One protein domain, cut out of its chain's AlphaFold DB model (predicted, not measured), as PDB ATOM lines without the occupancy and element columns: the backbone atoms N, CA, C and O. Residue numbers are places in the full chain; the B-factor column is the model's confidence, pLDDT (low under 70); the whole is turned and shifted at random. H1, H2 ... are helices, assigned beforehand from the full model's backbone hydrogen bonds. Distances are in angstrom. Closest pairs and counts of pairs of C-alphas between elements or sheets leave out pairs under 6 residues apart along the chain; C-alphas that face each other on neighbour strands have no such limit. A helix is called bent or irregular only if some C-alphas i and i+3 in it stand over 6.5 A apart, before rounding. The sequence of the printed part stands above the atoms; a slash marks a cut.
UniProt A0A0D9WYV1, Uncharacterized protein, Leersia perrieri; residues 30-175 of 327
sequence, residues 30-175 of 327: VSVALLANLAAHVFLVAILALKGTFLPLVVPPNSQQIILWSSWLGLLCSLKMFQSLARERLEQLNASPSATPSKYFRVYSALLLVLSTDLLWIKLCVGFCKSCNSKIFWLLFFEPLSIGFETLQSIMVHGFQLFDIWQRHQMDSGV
ATOM      1  N   VAL A  30     335.934 355.879 266.594       50.38
ATOM      2  CA  VAL A  30     336.411 356.871 267.580       50.38
ATOM      3  C   VAL A  30     335.418 358.008 267.907       50.38
ATOM      4  O   VAL A  30     335.505 358.596 268.978       50.38
ATOM      5  N   SER A  31     334.421 358.308 267.064       51.94
ATOM      6  CA  SER A  31     333.510 359.459 267.259       51.94
ATOM      7  C   SER A  31     332.328 359.191 268.204       51.94
ATOM      8  O   SER A  31     332.039 359.999 269.085       51.94
ATOM      9  N   VAL A  32     331.672 358.033 268.080       56.59
ATOM     10  CA  VAL A  32     330.582 357.605 268.985       56.59
ATOM     11  C   VAL A  32     331.129 357.288 270.376       56.59
ATOM     12  O   VAL A  32     330.498 357.592 271.381       56.59
ATOM     13  N   ALA A  33     332.346 356.742 270.441       53.16
ATOM     14  CA  ALA A  33     333.024 356.461 271.696       53.16
ATOM     15  C   ALA A  33     333.308 357.741 272.495       53.16
ATOM     16  O   ALA A  33     333.122 357.732 273.702       53.16
ATOM     17  N   LEU A  34     333.690 358.850 271.852       47.78
ATOM     18  CA  LEU A  34     333.986 360.108 272.547       47.78
ATOM     19  C   LEU A  34     332.730 360.741 273.169       47.78
ATOM     20  O   LEU A  34     332.759 361.180 274.315       47.78
ATOM     21  N   LEU A  35     331.616 360.737 272.428       55.38
ATOM     22  CA  LEU A  35     330.313 361.208 272.907       55.38
ATOM     23  C   LEU A  35     329.747 360.298 273.997       55.38
ATOM     24  O   LEU A  35     329.274 360.793 275.017       55.38
ATOM     25  N   ALA A  36     329.847 358.981 273.818       58.69
ATOM     26  CA  ALA A  36     329.425 358.024 274.827       58.69
ATOM     27  C   ALA A  36     330.288 358.113 276.088       58.69
ATOM     28  O   ALA A  36     329.753 357.977 277.176       58.69
ATOM     29  N   ASN A  37     331.588 358.397 275.966       59.16
ATOM     30  CA  ASN A  37     332.498 358.557 277.097       59.16
ATOM     31  C   ASN A  37     332.284 359.900 277.819       59.16
ATOM     32  O   ASN A  37     332.308 359.954 279.044       59.16
ATOM     33  N   LEU A  38     331.983 360.982 277.093       55.66
ATOM     34  CA  LEU A  38     331.593 362.263 277.688       55.66
ATOM     35  C   LEU A  38     330.241 362.150 278.407       55.66
ATOM     36  O   LEU A  38     330.114 362.573 279.554       55.66
ATOM     37  N   ALA A  39     329.250 361.524 277.770       60.25
ATOM     38  CA  ALA A  39     327.958 361.236 278.383       60.25
ATOM     39  C   ALA A  39     328.104 360.274 279.571       60.25
ATOM     40  O   ALA A  39     327.456 360.486 280.591       60.25
ATOM     41  N   ALA A  40     328.997 359.280 279.484       58.75
ATOM     42  CA  ALA A  40     329.349 358.392 280.587       58.75
ATOM     43  C   ALA A  40     329.882 359.187 281.768       58.75
ATOM     44  O   ALA A  40     329.379 359.037 282.872       58.75
ATOM     45  N   HIS A  41     330.859 360.063 281.541       58.31
ATOM     46  CA  HIS A  41     331.448 360.876 282.594       58.31
ATOM     47  C   HIS A  41     330.440 361.860 283.189       58.31
ATOM     48  O   HIS A  41     330.383 361.980 284.407       58.31
ATOM     49  N   VAL A  42     329.590 362.500 282.383       62.53
ATOM     50  CA  VAL A  42     328.537 363.401 282.882       62.53
ATOM     51  C   VAL A  42     327.466 362.633 283.662       62.53
ATOM     52  O   VAL A  42     327.041 363.090 284.719       62.53
ATOM     53  N   PHE A  43     327.055 361.452 283.201       60.22
ATOM     54  CA  PHE A  43     326.066 360.604 283.874       60.22
ATOM     55  C   PHE A  43     326.621 359.983 285.163       60.22
ATOM     56  O   PHE A  43     325.934 359.944 286.179       60.22
ATOM     57  N   LEU A  44     327.885 359.565 285.147       59.22
ATOM     58  CA  LEU A  44     328.626 359.038 286.290       59.22
ATOM     59  C   LEU A  44     328.836 360.135 287.338       59.22
ATOM     60  O   LEU A  44     328.534 359.917 288.506       59.22
ATOM     61  N   VAL A  45     329.227 361.344 286.924       58.72
ATOM     62  CA  VAL A  45     329.331 362.516 287.808       58.72
ATOM     63  C   VAL A  45     327.962 362.935 288.341       58.72
ATOM     64  O   VAL A  45     327.845 363.188 289.535       58.72
ATOM     65  N   ALA A  46     326.908 362.944 287.521       58.75
ATOM     66  CA  ALA A  46     325.558 363.282 287.965       58.75
ATOM     67  C   ALA A  46     325.007 362.251 288.960       58.75
ATOM     68  O   ALA A  46     324.464 362.641 289.986       58.75
ATOM     69  N   ILE A  47     325.185 360.947 288.725       61.62
ATOM     70  CA  ILE A  47     324.736 359.894 289.649       61.62
ATOM     71  C   ILE A  47     325.560 359.898 290.937       61.62
ATOM     72  O   ILE A  47     324.980 359.805 292.021       61.62
ATOM     73  N   LEU A  48     326.885 360.043 290.851       57.44
ATOM     74  CA  LEU A  48     327.745 360.171 292.029       57.44
ATOM     75  C   LEU A  48     327.406 361.436 292.829       57.44
ATOM     76  O   LEU A  48     327.352 361.370 294.053       57.44
ATOM     77  N   ALA A  49     327.094 362.553 292.171       56.09
ATOM     78  CA  ALA A  49     326.686 363.788 292.835       56.09
ATOM     79  C   ALA A  49     325.276 363.697 293.444       56.09
ATOM     80  O   ALA A  49     325.062 364.210 294.540       56.09
ATOM     81  N   LEU A  50     324.319 363.025 292.790       54.28
ATOM     82  CA  LEU A  50     322.926 362.950 293.254       54.28
ATOM     83  C   LEU A  50     322.702 361.864 294.317       54.28
ATOM     84  O   LEU A  50     321.925 362.068 295.243       54.28
ATOM     85  N   LYS A  51     323.360 360.701 294.210       58.91
ATOM     86  CA  LYS A  51     323.248 359.597 295.189       58.91
ATOM     87  C   LYS A  51     324.337 359.666 296.262       58.91
ATOM     88  O   LYS A  51     324.070 359.328 297.413       58.91
ATOM     89  N   GLY A  52     325.535 360.148 295.923       53.81
ATOM     90  CA  GLY A  52     326.660 360.295 296.853       53.81
ATOM     91  C   GLY A  52     326.530 361.466 297.830       53.81
ATOM     92  O   GLY A  52     327.207 361.459 298.849       53.81
ATOM     93  N   THR A  53     325.631 362.424 297.590       53.75
ATOM     94  CA  THR A  53     325.252 363.447 298.587       53.75
ATOM     95  C   THR A  53     324.194 362.941 299.574       53.75
ATOM     96  O   THR A  53     324.211 363.319 300.742       53.75
ATOM     97  N   PHE A  54     323.305 362.037 299.145       53.28
ATOM     98  CA  PHE A  54     322.257 361.455 299.993       53.28
ATOM     99  C   PHE A  54     322.741 360.291 300.875       53.28
ATOM    100  O   PHE A  54     322.214 360.102 301.970       53.28
ATOM    101  N   LEU A  55     323.731 359.511 300.426       55.50
ATOM    102  CA  LEU A  55     324.232 358.331 301.148       55.50
ATOM    103  C   LEU A  55     324.939 358.651 302.484       55.50
ATOM    104  O   LEU A  55     324.604 358.013 303.484       55.50
ATOM    105  N   PRO A  56     325.871 359.623 302.556       53.47
ATOM    106  CA  PRO A  56     326.562 359.979 303.799       53.47
ATOM    107  C   PRO A  56     325.630 360.602 304.840       53.47
ATOM    108  O   PRO A  56     325.917 360.560 306.030       53.47
ATOM    109  N   LEU A  57     324.506 361.170 304.393       52.31
ATOM    110  CA  LEU A  57     323.492 361.761 305.261       52.31
ATOM    111  C   LEU A  57     322.619 360.696 305.956       52.31
ATOM    112  O   LEU A  57     322.007 360.979 306.980       52.31
ATOM    113  N   VAL A  58     322.540 359.481 305.399       55.53
ATOM    114  CA  VAL A  58     321.673 358.389 305.886       55.53
ATOM    115  C   VAL A  58     322.466 357.268 306.570       55.53
ATOM    116  O   VAL A  58     321.911 356.558 307.407       55.53
ATOM    117  N   VAL A  59     323.748 357.086 306.237       58.62
ATOM    118  CA  VAL A  59     324.553 355.952 306.714       58.62
ATOM    119  C   VAL A  59     325.618 356.427 307.711       58.62
ATOM    120  O   VAL A  59     326.421 357.293 307.363       58.62
ATOM    121  N   PRO A  60     325.674 355.864 308.935       61.12
ATOM    122  CA  PRO A  60     326.704 356.214 309.907       61.12
ATOM    123  C   PRO A  60     328.107 355.870 309.372       61.12
ATOM    124  O   PRO A  60     328.273 354.865 308.675       61.12
ATOM    125  N   PRO A  61     329.138 356.670 309.694       62.09
ATOM    126  CA  PRO A  61     330.466 356.549 309.100       62.09
ATOM    127  C   PRO A  61     331.250 355.367 309.695       62.09
ATOM    128  O   PRO A  61     332.177 355.540 310.478       62.09
ATOM    129  N   ASN A  62     330.893 354.144 309.303       70.00
ATOM    130  CA  ASN A  62     331.705 352.952 309.537       70.00
ATOM    131  C   ASN A  62     332.598 352.684 308.320       70.00
ATOM    132  O   ASN A  62     332.117 352.620 307.187       70.00
ATOM    133  N   SER A  63     333.893 352.452 308.545       72.56
ATOM    134  CA  SER A  63     334.887 352.233 307.479       72.56
ATOM    135  C   SER A  63     334.518 351.082 306.531       72.56
ATOM    136  O   SER A  63     334.630 351.224 305.316       72.56
ATOM    137  N   GLN A  64     333.997 349.973 307.065       73.94
ATOM    138  CA  GLN A  64     333.535 348.829 306.267       73.94
ATOM    139  C   GLN A  64     332.322 349.164 305.387       73.94
ATOM    140  O   GLN A  64     332.239 348.710 304.249       73.94
ATOM    141  N   GLN A  65     331.393 349.984 305.886       72.62
ATOM    142  CA  GLN A  65     330.216 350.397 305.121       72.62
ATOM    143  C   GLN A  65     330.612 351.360 304.002       72.62
ATOM    144  O   GLN A  65     330.139 351.207 302.883       72.62
ATOM    145  N   ILE A  66     331.532 352.290 304.265       74.12
ATOM    146  CA  ILE A  66     332.036 353.229 303.252       74.12
ATOM    147  C   ILE A  66     332.662 352.475 302.068       74.12
ATOM    148  O   ILE A  66     332.364 352.800 300.921       74.12
ATOM    149  N   ILE A  67     333.473 351.443 302.330       77.69
ATOM    150  CA  ILE A  67     334.090 350.609 301.280       77.69
ATOM    151  C   ILE A  67     333.028 349.813 300.506       77.69
ATOM    152  O   ILE A  67     333.080 349.720 299.279       77.69
ATOM    153  N   LEU A  68     332.042 349.245 301.201       77.31
ATOM    154  CA  LEU A  68     330.965 348.490 300.560       77.31
ATOM    155  C   LEU A  68     330.101 349.388 299.660       77.31
ATOM    156  O   LEU A  68     329.793 349.022 298.531       77.31
ATOM    157  N   TRP A  69     329.740 350.582 300.128       74.88
ATOM    158  CA  TRP A  69     328.925 351.526 299.366       74.88
ATOM    159  C   TRP A  69     329.679 352.146 298.188       74.88
ATOM    160  O   TRP A  69     329.093 352.319 297.119       74.88
ATOM    161  N   SER A  70     330.971 352.452 298.347       74.94
ATOM    162  CA  SER A  70     331.791 352.972 297.249       74.94
ATOM    163  C   SER A  70     332.030 351.916 296.169       74.94
ATOM    164  O   SER A  70     331.871 352.214 294.984       74.94
ATOM    165  N   SER A  71     332.320 350.670 296.560       79.69
ATOM    166  CA  SER A  71     332.447 349.549 295.620       79.69
ATOM    167  C   SER A  71     331.120 349.224 294.922       79.69
ATOM    168  O   SER A  71     331.112 349.025 293.709       79.69
ATOM    169  N   TRP A  72     329.993 349.274 295.642       79.38
ATOM    170  CA  TRP A  72     328.646 349.133 295.077       79.38
ATOM    171  C   TRP A  72     328.337 350.211 294.031       79.38
ATOM    172  O   TRP A  72     327.941 349.879 292.915       79.38
ATOM    173  N   LEU A  73     328.572 351.491 294.345       75.44
ATOM    174  CA  LEU A  73     328.364 352.592 293.396       75.44
ATOM    175  C   LEU A  73     329.260 352.461 292.158       75.44
ATOM    176  O   LEU A  73     328.777 352.613 291.035       75.44
ATOM    177  N   GLY A  74     330.547 352.163 292.356       77.12
ATOM    178  CA  GLY A  74     331.508 352.005 291.265       77.12
ATOM    179  C   GLY A  74     331.122 350.873 290.314       77.12
ATOM    180  O   GLY A  74     331.070 351.077 289.096       77.12
ATOM    181  N   LEU A  75     330.774 349.701 290.860       82.19
ATOM    182  CA  LEU A  75     330.375 348.562 290.041       82.19
ATOM    183  C   LEU A  75     329.072 348.841 289.288       82.19
ATOM    184  O   LEU A  75     329.028 348.636 288.077       82.19
ATOM    185  N   LEU A  76     328.037 349.359 289.954       77.12
ATOM    186  CA  LEU A  76     326.760 349.653 289.295       77.12
ATOM    187  C   LEU A  76     326.904 350.655 288.162       77.12
ATOM    188  O   LEU A  76     326.275 350.500 287.115       77.12
ATOM    189  N   CYS A  77     327.747 351.667 288.355       76.00
ATOM    190  CA  CYS A  77     327.991 352.648 287.316       76.00
ATOM    191  C   CYS A  77     328.669 352.008 286.099       76.00
ATOM    192  O   CYS A  77     328.227 352.217 284.970       76.00
ATOM    193  N   SER A  78     329.668 351.147 286.323       76.75
ATOM    194  CA  SER A  78     330.305 350.399 285.235       76.75
ATOM    195  C   SER A  78     329.314 349.480 284.503       76.75
ATOM    196  O   SER A  78     329.251 349.510 283.274       76.75
ATOM    197  N   LEU A  79     328.473 348.735 285.231       79.69
ATOM    198  CA  LEU A  79     327.487 347.816 284.651       79.69
ATOM    199  C   LEU A  79     326.441 348.557 283.814       79.69
ATOM    200  O   LEU A  79     326.169 348.140 282.688       79.69
ATOM    201  N   LYS A  80     325.911 349.683 284.310       80.38
ATOM    202  CA  LYS A  80     324.978 350.538 283.555       80.38
ATOM    203  C   LYS A  80     325.589 351.053 282.257       80.38
ATOM    204  O   LYS A  80     324.911 351.044 281.232       80.38
ATOM    205  N   MET A  81     326.857 351.455 282.287       78.38
ATOM    206  CA  MET A  81     327.561 351.919 281.093       78.38
ATOM    207  C   MET A  81     327.777 350.800 280.071       78.38
ATOM    208  O   MET A  81     327.514 350.983 278.882       78.38
ATOM    209  N   PHE A  82     328.215 349.620 280.513       80.12
ATOM    210  CA  PHE A  82     328.376 348.475 279.614       80.12
ATOM    211  C   PHE A  82     327.037 348.018 279.031       80.12
ATOM    212  O   PHE A  82     326.956 347.729 277.837       80.12
ATOM    213  N   GLN A  83     325.977 348.007 279.840       84.00
ATOM    214  CA  GLN A  83     324.619 347.720 279.390       84.00
ATOM    215  C   GLN A  83     324.149 348.724 278.328       84.00
ATOM    216  O   GLN A  83     323.623 348.298 277.296       84.00
ATOM    217  N   SER A  84     324.312 350.032 278.560       80.94
ATOM    218  CA  SER A  84     323.842 351.067 277.630       80.94
ATOM    219  C   SER A  84     324.591 351.010 276.301       80.94
ATOM    220  O   SER A  84     323.962 351.004 275.244       80.94
ATOM    221  N   LEU A  85     325.918 350.873 276.349       79.94
ATOM    222  CA  LEU A  85     326.763 350.730 275.164       79.94
ATOM    223  C   LEU A  85     326.418 349.468 274.371       79.94
ATOM    224  O   LEU A  85     326.263 349.521 273.151       79.94
ATOM    225  N   ALA A  86     326.287 348.322 275.043       81.62
ATOM    226  CA  ALA A  86     325.950 347.070 274.376       81.62
ATOM    227  C   ALA A  86     324.556 347.128 273.734       81.62
ATOM    228  O   ALA A  86     324.381 346.615 272.629       81.62
ATOM    229  N   ARG A  87     323.588 347.797 274.380       80.00
ATOM    230  CA  ARG A  87     322.253 348.027 273.816       80.00
ATOM    231  C   ARG A  87     322.310 348.913 272.571       80.00
ATOM    232  O   ARG A  87     321.769 348.517 271.545       80.00
ATOM    233  N   GLU A  88     323.017 350.039 272.619       82.25
ATOM    234  CA  GLU A  88     323.148 350.940 271.465       82.25
ATOM    235  C   GLU A  88     323.806 350.232 270.271       82.25
ATOM    236  O   GLU A  88     323.324 350.307 269.139       82.25
ATOM    237  N   ARG A  89     324.874 349.462 270.513       81.56
ATOM    238  CA  ARG A  89     325.520 348.665 269.460       81.56
ATOM    239  C   ARG A  89     324.596 347.590 268.897       81.56
ATOM    240  O   ARG A  89     324.647 347.320 267.700       81.56
ATOM    241  N   LEU A  90     323.760 346.982 269.731       77.94
ATOM    242  CA  LEU A  90     322.792 345.980 269.295       77.94
ATOM    243  C   LEU A  90     321.676 346.596 268.439       77.94
ATOM    244  O   LEU A  90     321.298 346.015 267.424       77.94
ATOM    245  N   GLU A  91     321.195 347.785 268.799       78.69
ATOM    246  CA  GLU A  91     320.224 348.554 268.012       78.69
ATOM    247  C   GLU A  91     320.808 348.987 266.658       78.69
ATOM    248  O   GLU A  91     320.166 348.800 265.622       78.69
ATOM    249  N   GLN A  92     322.057 349.467 266.645       79.06
ATOM    250  CA  GLN A  92     322.786 349.804 265.415       79.06
ATOM    251  C   GLN A  92     322.951 348.589 264.494       79.06
ATOM    252  O   GLN A  92     322.704 348.684 263.292       79.06
ATOM    253  N   LEU A  93     323.329 347.430 265.049       74.38
ATOM    254  CA  LEU A  93     323.425 346.188 264.282       74.38
ATOM    255  C   LEU A  93     322.063 345.787 263.710       74.38
ATOM    256  O   LEU A  93     321.973 345.462 262.532       74.38
ATOM    257  N   ASN A  94     320.994 345.888 264.501       69.69
ATOM    258  CA  ASN A  94     319.639 345.559 264.062       69.69
ATOM    259  C   ASN A  94     319.122 346.429 262.908       69.69
ATOM    260  O   ASN A  94     318.307 345.941 262.110       69.69
ATOM    261  N   ALA A  95     319.577 347.683 262.842       75.75
ATOM    262  CA  ALA A  95     319.282 348.622 261.765       75.75
ATOM    263  C   ALA A  95     320.076 348.328 260.476       75.75
ATOM    264  O   ALA A  95     319.655 348.753 259.402       75.75
ATOM    265  N   SER A  96     321.182 347.577 260.552       69.12
ATOM    266  CA  SER A  96     322.025 347.237 259.401       69.12
ATOM    267  C   SER A  96     321.780 345.793 258.912       69.12
ATOM    268  O   SER A  96     322.072 344.833 259.628       69.12
ATOM    269  N   PRO A  97     321.248 345.590 257.691       55.91
ATOM    270  CA  PRO A  97     320.873 344.264 257.187       55.91
ATOM    271  C   PRO A  97     322.045 343.381 256.709       55.91
ATOM    272  O   PRO A  97     321.806 342.237 256.342       55.91
ATOM    273  N   SER A  98     323.297 343.857 256.723       54.06
ATOM    274  CA  SER A  98     324.467 343.158 256.148       54.06
ATOM    275  C   SER A  98     325.436 342.541 257.173       54.06
ATOM    276  O   SER A  98     326.537 342.117 256.820       54.06
ATOM    277  N   ALA A  99     325.071 342.496 258.458       59.28
ATOM    278  CA  ALA A  99     325.980 342.068 259.521       59.28
ATOM    279  C   ALA A  99     326.040 340.536 259.702       59.28
ATOM    280  O   ALA A  99     325.018 339.860 259.807       59.28
ATOM    281  N   THR A 100     327.258 339.996 259.818       68.50
ATOM    282  CA  THR A 100     327.505 338.564 260.041       68.50
ATOM    283  C   THR A 100     327.056 338.105 261.442       68.50
ATOM    284  O   THR A 100     327.236 338.843 262.419       68.50
ATOM    285  N   PRO A 101     326.537 336.867 261.603       69.12
ATOM    286  CA  PRO A 101     326.023 336.351 262.884       69.12
ATOM    287  C   PRO A 101     327.029 336.427 264.046       69.12
ATOM    288  O   PRO A 101     326.660 336.659 265.197       69.12
ATOM    289  N   SER A 102     328.325 336.302 263.739       72.00
ATOM    290  CA  SER A 102     329.423 336.386 264.709       72.00
ATOM    291  C   SER A 102     329.483 337.741 265.435       72.00
ATOM    292  O   SER A 102     329.731 337.803 266.642       72.00
ATOM    293  N   LYS A 103     329.179 338.847 264.741       78.56
ATOM    294  CA  LYS A 103     329.190 340.189 265.349       78.56
ATOM    295  C   LYS A 103     328.063 340.364 266.367       78.56
ATOM    296  O   LYS A 103     328.292 340.958 267.419       78.56
ATOM    297  N   TYR A 104     326.890 339.793 266.100       76.12
ATOM    298  CA  TYR A 104     325.774 339.783 267.045       76.12
ATOM    299  C   TYR A 104     326.069 338.930 268.276       76.12
ATOM    300  O   TYR A 104     325.829 339.378 269.397       76.12
ATOM    301  N   PHE A 105     326.635 337.733 268.081       78.56
ATOM    302  CA  PHE A 105     326.989 336.845 269.187       78.56
ATOM    303  C   PHE A 105     327.971 337.517 270.157       78.56
ATOM    304  O   PHE A 105     327.793 337.441 271.371       78.56
ATOM    305  N   ARG A 106     328.948 338.273 269.635       83.12
ATOM    306  CA  ARG A 106     329.895 339.040 270.457       83.12
ATOM    307  C   ARG A 106     329.206 340.084 271.342       83.12
ATOM    308  O   ARG A 106     329.513 340.176 272.528       83.12
ATOM    309  N   VAL A 107     328.288 340.877 270.785       83.62
ATOM    310  CA  VAL A 107     327.564 341.914 271.548       83.62
ATOM    311  C   VAL A 107     326.604 341.280 272.560       83.62
ATOM    312  O   VAL A 107     326.507 341.740 273.695       83.62
ATOM    313  N   TYR A 108     325.953 340.177 272.193       83.00
ATOM    314  CA  TYR A 108     325.075 339.432 273.093       83.00
ATOM    315  C   TYR A 108     325.839 338.793 274.261       83.00
ATOM    316  O   TYR A 108     325.403 338.874 275.408       83.00
ATOM    317  N   SER A 109     327.023 338.234 273.993       84.25
ATOM    318  CA  SER A 109     327.923 337.720 275.027       84.25
ATOM    319  C   SER A 109     328.325 338.807 276.028       84.25
ATOM    320  O   SER A 109     328.450 338.512 277.213       84.25
ATOM    321  N   ALA A 110     328.490 340.058 275.587       84.31
ATOM    322  CA  ALA A 110     328.764 341.174 276.490       84.31
ATOM    323  C   ALA A 110     327.572 341.464 277.422       84.31
ATOM    324  O   ALA A 110     327.770 341.628 278.622       84.31
ATOM    325  N   LEU A 111     326.332 341.451 276.912       85.12
ATOM    326  CA  LEU A 111     325.128 341.602 277.747       85.12
ATOM    327  C   LEU A 111     324.975 340.461 278.765       85.12
ATOM    328  O   LEU A 111     324.605 340.709 279.913       85.12
ATOM    329  N   LEU A 112     325.291 339.222 278.372       87.56
ATOM    330  CA  LEU A 112     325.286 338.073 279.283       87.56
ATOM    331  C   LEU A 112     326.352 338.190 280.379       87.56
ATOM    332  O   LEU A 112     326.081 337.844 281.526       87.56
ATOM    333  N   LEU A 113     327.543 338.704 280.056       87.75
ATOM    334  CA  LEU A 113     328.591 338.973 281.048       87.75
ATOM    335  C   LEU A 113     328.167 340.051 282.052       87.75
ATOM    336  O   LEU A 113     328.412 339.888 283.248       87.75
ATOM    337  N   VAL A 114     327.492 341.111 281.590       88.12
ATOM    338  CA  VAL A 114     326.921 342.143 282.473       88.12
ATOM    339  C   VAL A 114     325.900 341.519 283.427       88.12
ATOM    340  O   VAL A 114     326.012 341.712 284.636       88.12
ATOM    341  N   LEU A 115     324.969 340.708 282.911       89.12
ATOM    342  CA  LEU A 115     323.973 340.014 283.735       89.12
ATOM    343  C   LEU A 115     324.625 339.046 284.736       89.12
ATOM    344  O   LEU A 115     324.239 339.003 285.900       89.12
ATOM    345  N   SER A 116     325.636 338.284 284.313       89.50
ATOM    346  CA  SER A 116     326.373 337.369 285.195       89.50
ATOM    347  C   SER A 116     327.077 338.119 286.328       89.50
ATOM    348  O   SER A 116     326.981 337.726 287.491       89.50
ATOM    349  N   THR A 117     327.730 339.237 286.009       89.12
ATOM    350  CA  THR A 117     328.426 340.075 286.995       89.12
ATOM    351  C   THR A 117     327.447 340.679 288.004       89.12
ATOM    352  O   THR A 117     327.730 340.674 289.202       89.12
ATOM    353  N   ASP A 118     326.274 341.130 287.550       89.44
ATOM    354  CA  ASP A 118     325.200 341.633 288.416       89.44
ATOM    355  C   ASP A 118     324.681 340.549 289.382       89.44
ATOM    356  O   ASP A 118     324.621 340.754 290.598       89.44
ATOM    357  N   LEU A 119     324.414 339.340 288.877       88.81
ATOM    358  CA  LEU A 119     323.972 338.210 289.700       88.81
ATOM    359  C   LEU A 119     325.041 337.758 290.706       88.81
ATOM    360  O   LEU A 119     324.714 337.458 291.858       88.81
ATOM    361  N   LEU A 120     326.313 337.721 290.296       88.69
ATOM    362  CA  LEU A 120     327.442 337.430 291.183       88.69
ATOM    363  C   LEU A 120     327.543 338.468 292.301       88.69
ATOM    364  O   LEU A 120     327.730 338.106 293.464       88.69
ATOM    365  N   TRP A 121     327.350 339.744 291.972       84.75
ATOM    366  CA  TRP A 121     327.352 340.819 292.952       84.75
ATOM    367  C   TRP A 121     326.197 340.702 293.947       84.75
ATOM    368  O   TRP A 121     326.409 340.827 295.154       84.75
ATOM    369  N   ILE A 122     324.987 340.383 293.479       85.75
ATOM    370  CA  ILE A 122     323.836 340.117 294.352       85.75
ATOM    371  C   ILE A 122     324.139 338.941 295.288       85.75
ATOM    372  O   ILE A 122     323.898 339.035 296.493       85.75
ATOM    373  N   LYS A 123     324.715 337.845 294.779       86.38
ATOM    374  CA  LYS A 123     325.113 336.693 295.607       86.38
ATOM    375  C   LYS A 123     326.140 337.082 296.671       86.38
ATOM    376  O   LYS A 123     325.976 336.694 297.829       86.38
ATOM    377  N   LEU A 124     327.143 337.874 296.298       83.75
ATOM    378  CA  LEU A 124     328.146 338.407 297.218       83.75
ATOM    379  C   LEU A 124     327.478 339.264 298.309       83.75
ATOM    380  O   LEU A 124     327.688 339.028 299.499       83.75
ATOM    381  N   CYS A 125     326.597 340.189 297.917       78.25
ATOM    382  CA  CYS A 125     325.848 341.050 298.834       78.25
ATOM    383  C   CYS A 125     324.981 340.245 299.816       78.25
ATOM    384  O   CYS A 125     324.960 340.562 301.003       78.25
ATOM    385  N   VAL A 126     324.306 339.177 299.367       82.38
ATOM    386  CA  VAL A 126     323.531 338.282 300.253       82.38
ATOM    387  C   VAL A 126     324.449 337.557 301.240       82.38
ATOM    388  O   VAL A 126     324.101 337.432 302.417       82.38
ATOM    389  N   GLY A 127     325.622 337.106 300.786       82.19
ATOM    390  CA  GLY A 127     326.634 336.477 301.637       82.19
ATOM    391  C   GLY A 127     327.094 337.397 302.769       82.19
ATOM    392  O   GLY A 127     327.016 337.018 303.936       82.19
ATOM    393  N   PHE A 128     327.476 338.634 302.443       76.88
ATOM    394  CA  PHE A 128     327.870 339.639 303.438       76.88
ATOM    395  C   PHE A 128     326.702 340.098 304.328       76.88
ATOM    396  O   PHE A 128     326.903 340.396 305.506       76.88
ATOM    397  N   CYS A 129     325.469 340.106 303.812       70.75
ATOM    398  CA  CYS A 129     324.286 340.496 304.577       70.75
ATOM    399  C   CYS A 129     323.972 339.519 305.722       70.75
ATOM    400  O   CYS A 129     323.538 339.964 306.788       70.75
ATOM    401  N   LYS A 130     324.215 338.210 305.539       73.06
ATOM    402  CA  LYS A 130     324.044 337.214 306.614       73.06
ATOM    403  C   LYS A 130     324.932 337.510 307.824       73.06
ATOM    404  O   LYS A 130     324.519 337.244 308.947       73.06
ATOM    405  N   SER A 131     326.104 338.097 307.598       69.00
ATOM    406  CA  SER A 131     327.050 338.435 308.662       69.00
ATOM    407  C   SER A 131     326.720 339.753 309.376       69.00
ATOM    408  O   SER A 131     327.057 339.900 310.546       69.00
ATOM    409  N   CYS A 132     326.056 340.708 308.708       60.38
ATOM    410  CA  CYS A 132     325.944 342.096 309.193       60.38
ATOM    411  C   CYS A 132     324.531 342.547 309.637       60.38
ATOM    412  O   CYS A 132     324.370 343.707 310.017       60.38
ATOM    413  N   ASN A 133     323.514 341.673 309.578       58.34
ATOM    414  CA  ASN A 133     322.155 341.800 310.161       58.34
ATOM    415  C   ASN A 133     321.442 343.177 310.045       58.34
ATOM    416  O   ASN A 133     320.590 343.534 310.857       58.34
ATOM    417  N   SER A 134     321.786 343.984 309.037       66.19
ATOM    418  CA  SER A 134     321.335 345.375 308.925       66.19
ATOM    419  C   SER A 134     320.259 345.523 307.854       66.19
ATOM    420  O   SER A 134     320.488 345.205 306.690       66.19
ATOM    421  N   LYS A 135     319.105 346.101 308.216       68.62
ATOM    422  CA  LYS A 135     317.975 346.385 307.300       68.62
ATOM    423  C   LYS A 135     318.369 347.261 306.097       68.62
ATOM    424  O   LYS A 135     317.737 347.190 305.050       68.62
ATOM    425  N   ILE A 136     319.446 348.035 306.233       69.38
ATOM    426  CA  ILE A 136     320.039 348.895 305.198       69.38
ATOM    427  C   ILE A 136     320.510 348.087 303.970       69.38
ATOM    428  O   ILE A 136     320.484 348.609 302.858       69.38
ATOM    429  N   PHE A 137     320.849 346.800 304.125       70.56
ATOM    430  CA  PHE A 137     321.246 345.941 303.000       70.56
ATOM    431  C   PHE A 137     320.135 345.726 301.971       70.56
ATOM    432  O   PHE A 137     320.431 345.522 300.798       70.56
ATOM    433  N   TRP A 138     318.863 345.808 302.369       73.31
ATOM    434  CA  TRP A 138     317.759 345.649 301.423       73.31
ATOM    435  C   TRP A 138     317.760 346.734 300.344       73.31
ATOM    436  O   TRP A 138     317.473 346.422 299.193       73.31
ATOM    437  N   LEU A 139     318.182 347.964 300.670       72.19
ATOM    438  CA  LEU A 139     318.344 349.048 299.692       72.19
ATOM    439  C   LEU A 139     319.427 348.750 298.647       72.19
ATOM    440  O   LEU A 139     319.270 349.133 297.489       72.19
ATOM    441  N   LEU A 140     320.496 348.041 299.034       73.38
ATOM    442  CA  LEU A 140     321.594 347.690 298.128       73.38
ATOM    443  C   LEU A 140     321.142 346.766 296.993       73.38
ATOM    444  O   LEU A 140     321.783 346.766 295.948       73.38
ATOM    445  N   PHE A 141     320.076 345.982 297.180       78.00
ATOM    446  CA  PHE A 141     319.601 345.021 296.179       78.00
ATOM    447  C   PHE A 141     318.698 345.634 295.110       78.00
ATOM    448  O   PHE A 141     318.644 345.098 294.006       78.00
ATOM    449  N   PHE A 142     318.017 346.750 295.397       79.38
ATOM    450  CA  PHE A 142     317.053 347.352 294.465       79.38
ATOM    451  C   PHE A 142     317.711 347.790 293.147       79.38
ATOM    452  O   PHE A 142     317.192 347.496 292.073       79.38
ATOM    453  N   GLU A 143     318.864 348.459 293.214       80.12
ATOM    454  CA  GLU A 143     319.536 348.975 292.013       80.12
ATOM    455  C   GLU A 143     320.167 347.870 291.139       80.12
ATOM    456  O   GLU A 143     319.880 347.872 289.940       80.12
ATOM    457  N   PRO A 144     320.944 346.902 291.686       83.94
ATOM    458  CA  PRO A 144     321.425 345.751 290.920       83.94
ATOM    459  C   PRO A 144     320.274 344.977 290.275       83.94
ATOM    460  O   PRO A 144     320.245 344.797 289.065       83.94
ATOM    461  N   LEU A 145     319.232 344.632 291.045       84.00
ATOM    462  CA  LEU A 145     318.087 343.907 290.494       84.00
ATOM    463  C   LEU A 145     317.396 344.687 289.365       84.00
ATOM    464  O   LEU A 145     316.972 344.079 288.385       84.00
ATOM    465  N   SER A 146     317.292 346.017 289.463       83.50
ATOM    466  CA  SER A 146     316.714 346.843 288.394       83.50
ATOM    467  C   SER A 146     317.535 346.741 287.106       83.50
ATOM    468  O   SER A 146     316.966 346.581 286.025       83.50
ATOM    469  N   ILE A 147     318.864 346.787 287.217       83.62
ATOM    470  CA  ILE A 147     319.797 346.604 286.097       83.62
ATOM    471  C   ILE A 147     319.684 345.182 285.531       83.62
ATOM    472  O   ILE A 147     319.574 345.001 284.316       83.62
ATOM    473  N   GLY A 148     319.617 344.166 286.394       87.50
ATOM    474  CA  GLY A 148     319.376 342.774 286.018       87.50
ATOM    475  C   GLY A 148     318.079 342.587 285.219       87.50
ATOM    476  O   GLY A 148     318.071 341.923 284.183       87.50
ATOM    477  N   PHE A 149     316.977 343.224 285.624       84.88
ATOM    478  CA  PHE A 149     315.716 343.147 284.878       84.88
ATOM    479  C   PHE A 149     315.778 343.871 283.526       84.88
ATOM    480  O   PHE A 149     315.315 343.327 282.519       84.88
ATOM    481  N   GLU A 150     316.376 345.064 283.461       83.50
ATOM    482  CA  GLU A 150     316.534 345.806 282.203       83.50
ATOM    483  C   GLU A 150     317.474 345.095 281.206       83.50
ATOM    484  O   GLU A 150     317.255 345.140 279.987       83.50
ATOM    485  N   THR A 151     318.527 344.438 281.702       87.12
ATOM    486  CA  THR A 151     319.435 343.619 280.880       87.12
ATOM    487  C   THR A 151     318.723 342.365 280.384       87.12
ATOM    488  O   THR A 151     318.760 342.096 279.182       87.12
ATOM    489  N   LEU A 152     317.994 341.655 281.251       85.44
ATOM    490  CA  LEU A 152     317.220 340.465 280.887       85.44
ATOM    491  C   LEU A 152     316.155 340.769 279.825       85.44
ATOM    492  O   LEU A 152     316.001 340.015 278.863       85.44
ATOM    493  N   GLN A 153     315.458 341.901 279.942       84.69
ATOM    494  CA  GLN A 153     314.517 342.368 278.921       84.69
ATOM    495  C   GLN A 153     315.207 342.586 277.576       84.69
ATOM    496  O   GLN A 153     314.711 342.124 276.547       84.69
ATOM    497  N   SER A 154     316.353 343.270 277.580       83.00
ATOM    498  CA  SER A 154     317.138 343.520 276.369       83.00
ATOM    499  C   SER A 154     317.554 342.203 275.712       83.00
ATOM    500  O   SER A 154     317.326 342.011 274.519       83.00
ATOM    501  N   ILE A 155     318.089 341.276 276.507       85.56
ATOM    502  CA  ILE A 155     318.527 339.937 276.099       85.56
ATOM    503  C   ILE A 155     317.368 339.133 275.509       85.56
ATOM    504  O   ILE A 155     317.541 338.480 274.485       85.56
ATOM    505  N   MET A 156     316.185 339.192 276.113       82.88
ATOM    506  CA  MET A 156     315.021 338.448 275.646       82.88
ATOM    507  C   MET A 156     314.458 339.033 274.346       82.88
ATOM    508  O   MET A 156     314.329 338.315 273.356       82.88
ATOM    509  N   VAL A 157     314.168 340.339 274.308       78.88
ATOM    510  CA  VAL A 157     313.579 341.005 273.129       78.88
ATOM    511  C   VAL A 157     314.487 340.870 271.905       78.88
ATOM    512  O   VAL A 157     314.019 340.529 270.816       78.88
ATOM    513  N   HIS A 158     315.787 341.087 272.090       77.06
ATOM    514  CA  HIS A 158     316.756 341.076 270.998       77.06
ATOM    515  C   HIS A 158     317.319 339.674 270.729       77.06
ATOM    516  O   HIS A 158     317.658 339.357 269.591       77.06
ATOM    517  N   GLY A 159     317.352 338.792 271.731       79.12
ATOM    518  CA  GLY A 159     317.762 337.395 271.571       79.12
ATOM    519  C   GLY A 159     316.842 336.633 270.625       79.12
ATOM    520  O   GLY A 159     317.319 335.923 269.745       79.12
ATOM    521  N   PHE A 160     315.527 336.869 270.704       74.75
ATOM    522  CA  PHE A 160     314.584 336.287 269.744       74.75
ATOM    523  C   PHE A 160     314.801 336.780 268.304       74.75
ATOM    524  O   PHE A 160     314.504 336.051 267.362       74.75
ATOM    525  N   GLN A 161     315.286 338.011 268.106       73.62
ATOM    526  CA  GLN A 161     315.635 338.527 266.773       73.62
ATOM    527  C   GLN A 161     316.905 337.882 266.234       73.62
ATOM    528  O   GLN A 161     316.947 337.513 265.062       73.62
ATOM    529  N   LEU A 162     317.905 337.705 267.092       74.44
ATOM    530  CA  LEU A 162     319.146 337.044 266.724       74.44
ATOM    531  C   LEU A 162     318.926 335.571 266.378       74.44
ATOM    532  O   LEU A 162     319.423 335.114 265.355       74.44
ATOM    533  N   PHE A 163     318.156 334.849 267.192       73.06
ATOM    534  CA  PHE A 163     317.846 333.441 266.955       73.06
ATOM    535  C   PHE A 163     317.229 333.224 265.564       73.06
ATOM    536  O   PHE A 163     317.664 332.359 264.816       73.06
ATOM    537  N   ASP A 164     316.298 334.094 265.178       72.50
ATOM    538  CA  ASP A 164     315.629 334.084 263.873       72.50
ATOM    539  C   ASP A 164     316.570 334.429 262.694       72.50
ATOM    540  O   ASP A 164     316.401 333.942 261.578       72.50
ATOM    541  N   ILE A 165     317.584 335.276 262.903       73.62
ATOM    542  CA  ILE A 165     318.618 335.565 261.887       73.62
ATOM    543  C   ILE A 165     319.589 334.386 261.760       73.62
ATOM    544  O   ILE A 165     319.884 333.946 260.651       73.62
ATOM    545  N   TRP A 166     320.060 333.859 262.889       70.94
ATOM    546  CA  TRP A 166     320.967 332.713 262.932       70.94
ATOM    547  C   TRP A 166     320.337 331.480 262.278       70.94
ATOM    548  O   TRP A 166     320.967 330.822 261.452       70.94
ATOM    549  N   GLN A 167     319.065 331.225 262.578       68.69
ATOM    550  CA  GLN A 167     318.326 330.110 262.007       68.69
ATOM    551  C   GLN A 167     318.146 330.246 260.491       68.69
ATOM    552  O   GLN A 167     318.283 329.257 259.782       68.69
ATOM    553  N   ARG A 168     317.909 331.458 259.969       67.00
ATOM    554  CA  ARG A 168     317.853 331.699 258.515       67.00
ATOM    555  C   ARG A 168     319.181 331.427 257.818       67.00
ATOM    556  O   ARG A 168     319.181 330.822 256.756       67.00
ATOM    557  N   HIS A 169     320.297 331.830 258.421       66.88
ATOM    558  CA  HIS A 169     321.619 331.594 257.841       66.88
ATOM    559  C   HIS A 169     321.980 330.100 257.799       66.88
ATOM    560  O   HIS A 169     322.603 329.653 256.844       66.88
ATOM    561  N   GLN A 170     321.574 329.317 258.805       64.19
ATOM    562  CA  GLN A 170     321.770 327.860 258.806       64.19
ATOM    563  C   GLN A 170     321.054 327.178 257.625       64.19
ATOM    564  O   GLN A 170     321.590 326.233 257.051       64.19
ATOM    565  N   MET A 171     319.874 327.681 257.241       58.38
ATOM    566  CA  MET A 171     319.091 327.151 256.115       58.38
ATOM    567  C   MET A 171     319.715 327.461 254.751       58.38
ATOM    568  O   MET A 171     319.479 326.724 253.804       58.38
ATOM    569  N   ASP A 172     320.497 328.537 254.648       61.22
ATOM    570  CA  ASP A 172     321.140 328.955 253.396       61.22
ATOM    571  C   ASP A 172     322.422 328.152 253.101       61.22
ATOM    572  O   ASP A 172     322.813 327.946 251.958       61.22
ATOM    573  N   SER A 173     323.070 327.635 254.151       60.16
ATOM    574  CA  SER A 173     324.281 326.808 254.053       60.16
ATOM    575  C   SER A 173     324.024 325.304 253.864       60.16
ATOM    576  O   SER A 173     324.978 324.552 253.667       60.16
ATOM    577  N   GLY A 174     322.770 324.850 253.948       55.03
ATOM    578  CA  GLY A 174     322.389 323.442 253.806       55.03
ATOM    579  C   GLY A 174     321.780 323.153 252.437       55.03
ATOM    580  O   GLY A 174     320.621 323.477 252.194       55.03
ATOM    581  N   VAL A 175     322.553 322.530 251.549       52.75
ATOM    582  CA  VAL A 175     322.045 321.943 250.300       52.75
ATOM    583  C   VAL A 175     321.232 320.685 250.661       52.75
ATOM    584  O   VAL A 175     321.675 319.904 251.497       52.75
TER     585      VAL A 175
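What this domain is: This is residues 30 to 175 of the 327 residues of an uncharacterized protein of Leersia perrieri (UniProt A0A0D9WYV1). Three long helices, H3, H4 and H5, make an up-and-down bundle, each running against the one before it; H1 packs on H3 alone, with short H2 near the turn between them. The printed part has 146 residues, five named helices in order H1 to H5 and no named strand: all helix, loose, radius of gyration of the C-alphas 19.0 A, spans 68 by 36 by 17 A.

How they stand to each other: Start with H1, residues 30 to 52; it touches residues 73 to 85 alone of H3, residues 63 to 95, closest at C-alphas 44 and 77, 6.5 A. H3 and H4, residues 101 to 132, form a helical hairpin; H3 touches H4 with residues 79 to 93 alone and H4 touches H3 with residues 104 to 118 alone, closest at C-alphas 86 and 107, 6.1 A. H4 forms another with H5, residues 137 to 172, closest at C-alphas 115 and 148, 5.8 A. O i to N i+4 pairs are all within hydrogen-bond range in H1 and H3, 27 of 28 in H4, 27 of 32 in H5.

Where its parts are: Find C-alpha 30 at (336.411, 356.871, 267.580); H1 runs 31.0 A. H2 is residues 55 to 58. H3 spans 48.4 A, H4 46.7 A, and H5 52.4 A to C-alpha 172 at (321.140, 328.955, 253.396). H5 is only just irregular, C-alphas 140 and 143 being 6.6 A apart.

The domain as a whole: The printed part has no cut, its four links are tight, and pLDDT is under 70 in 54 residues, among them 30 to 61.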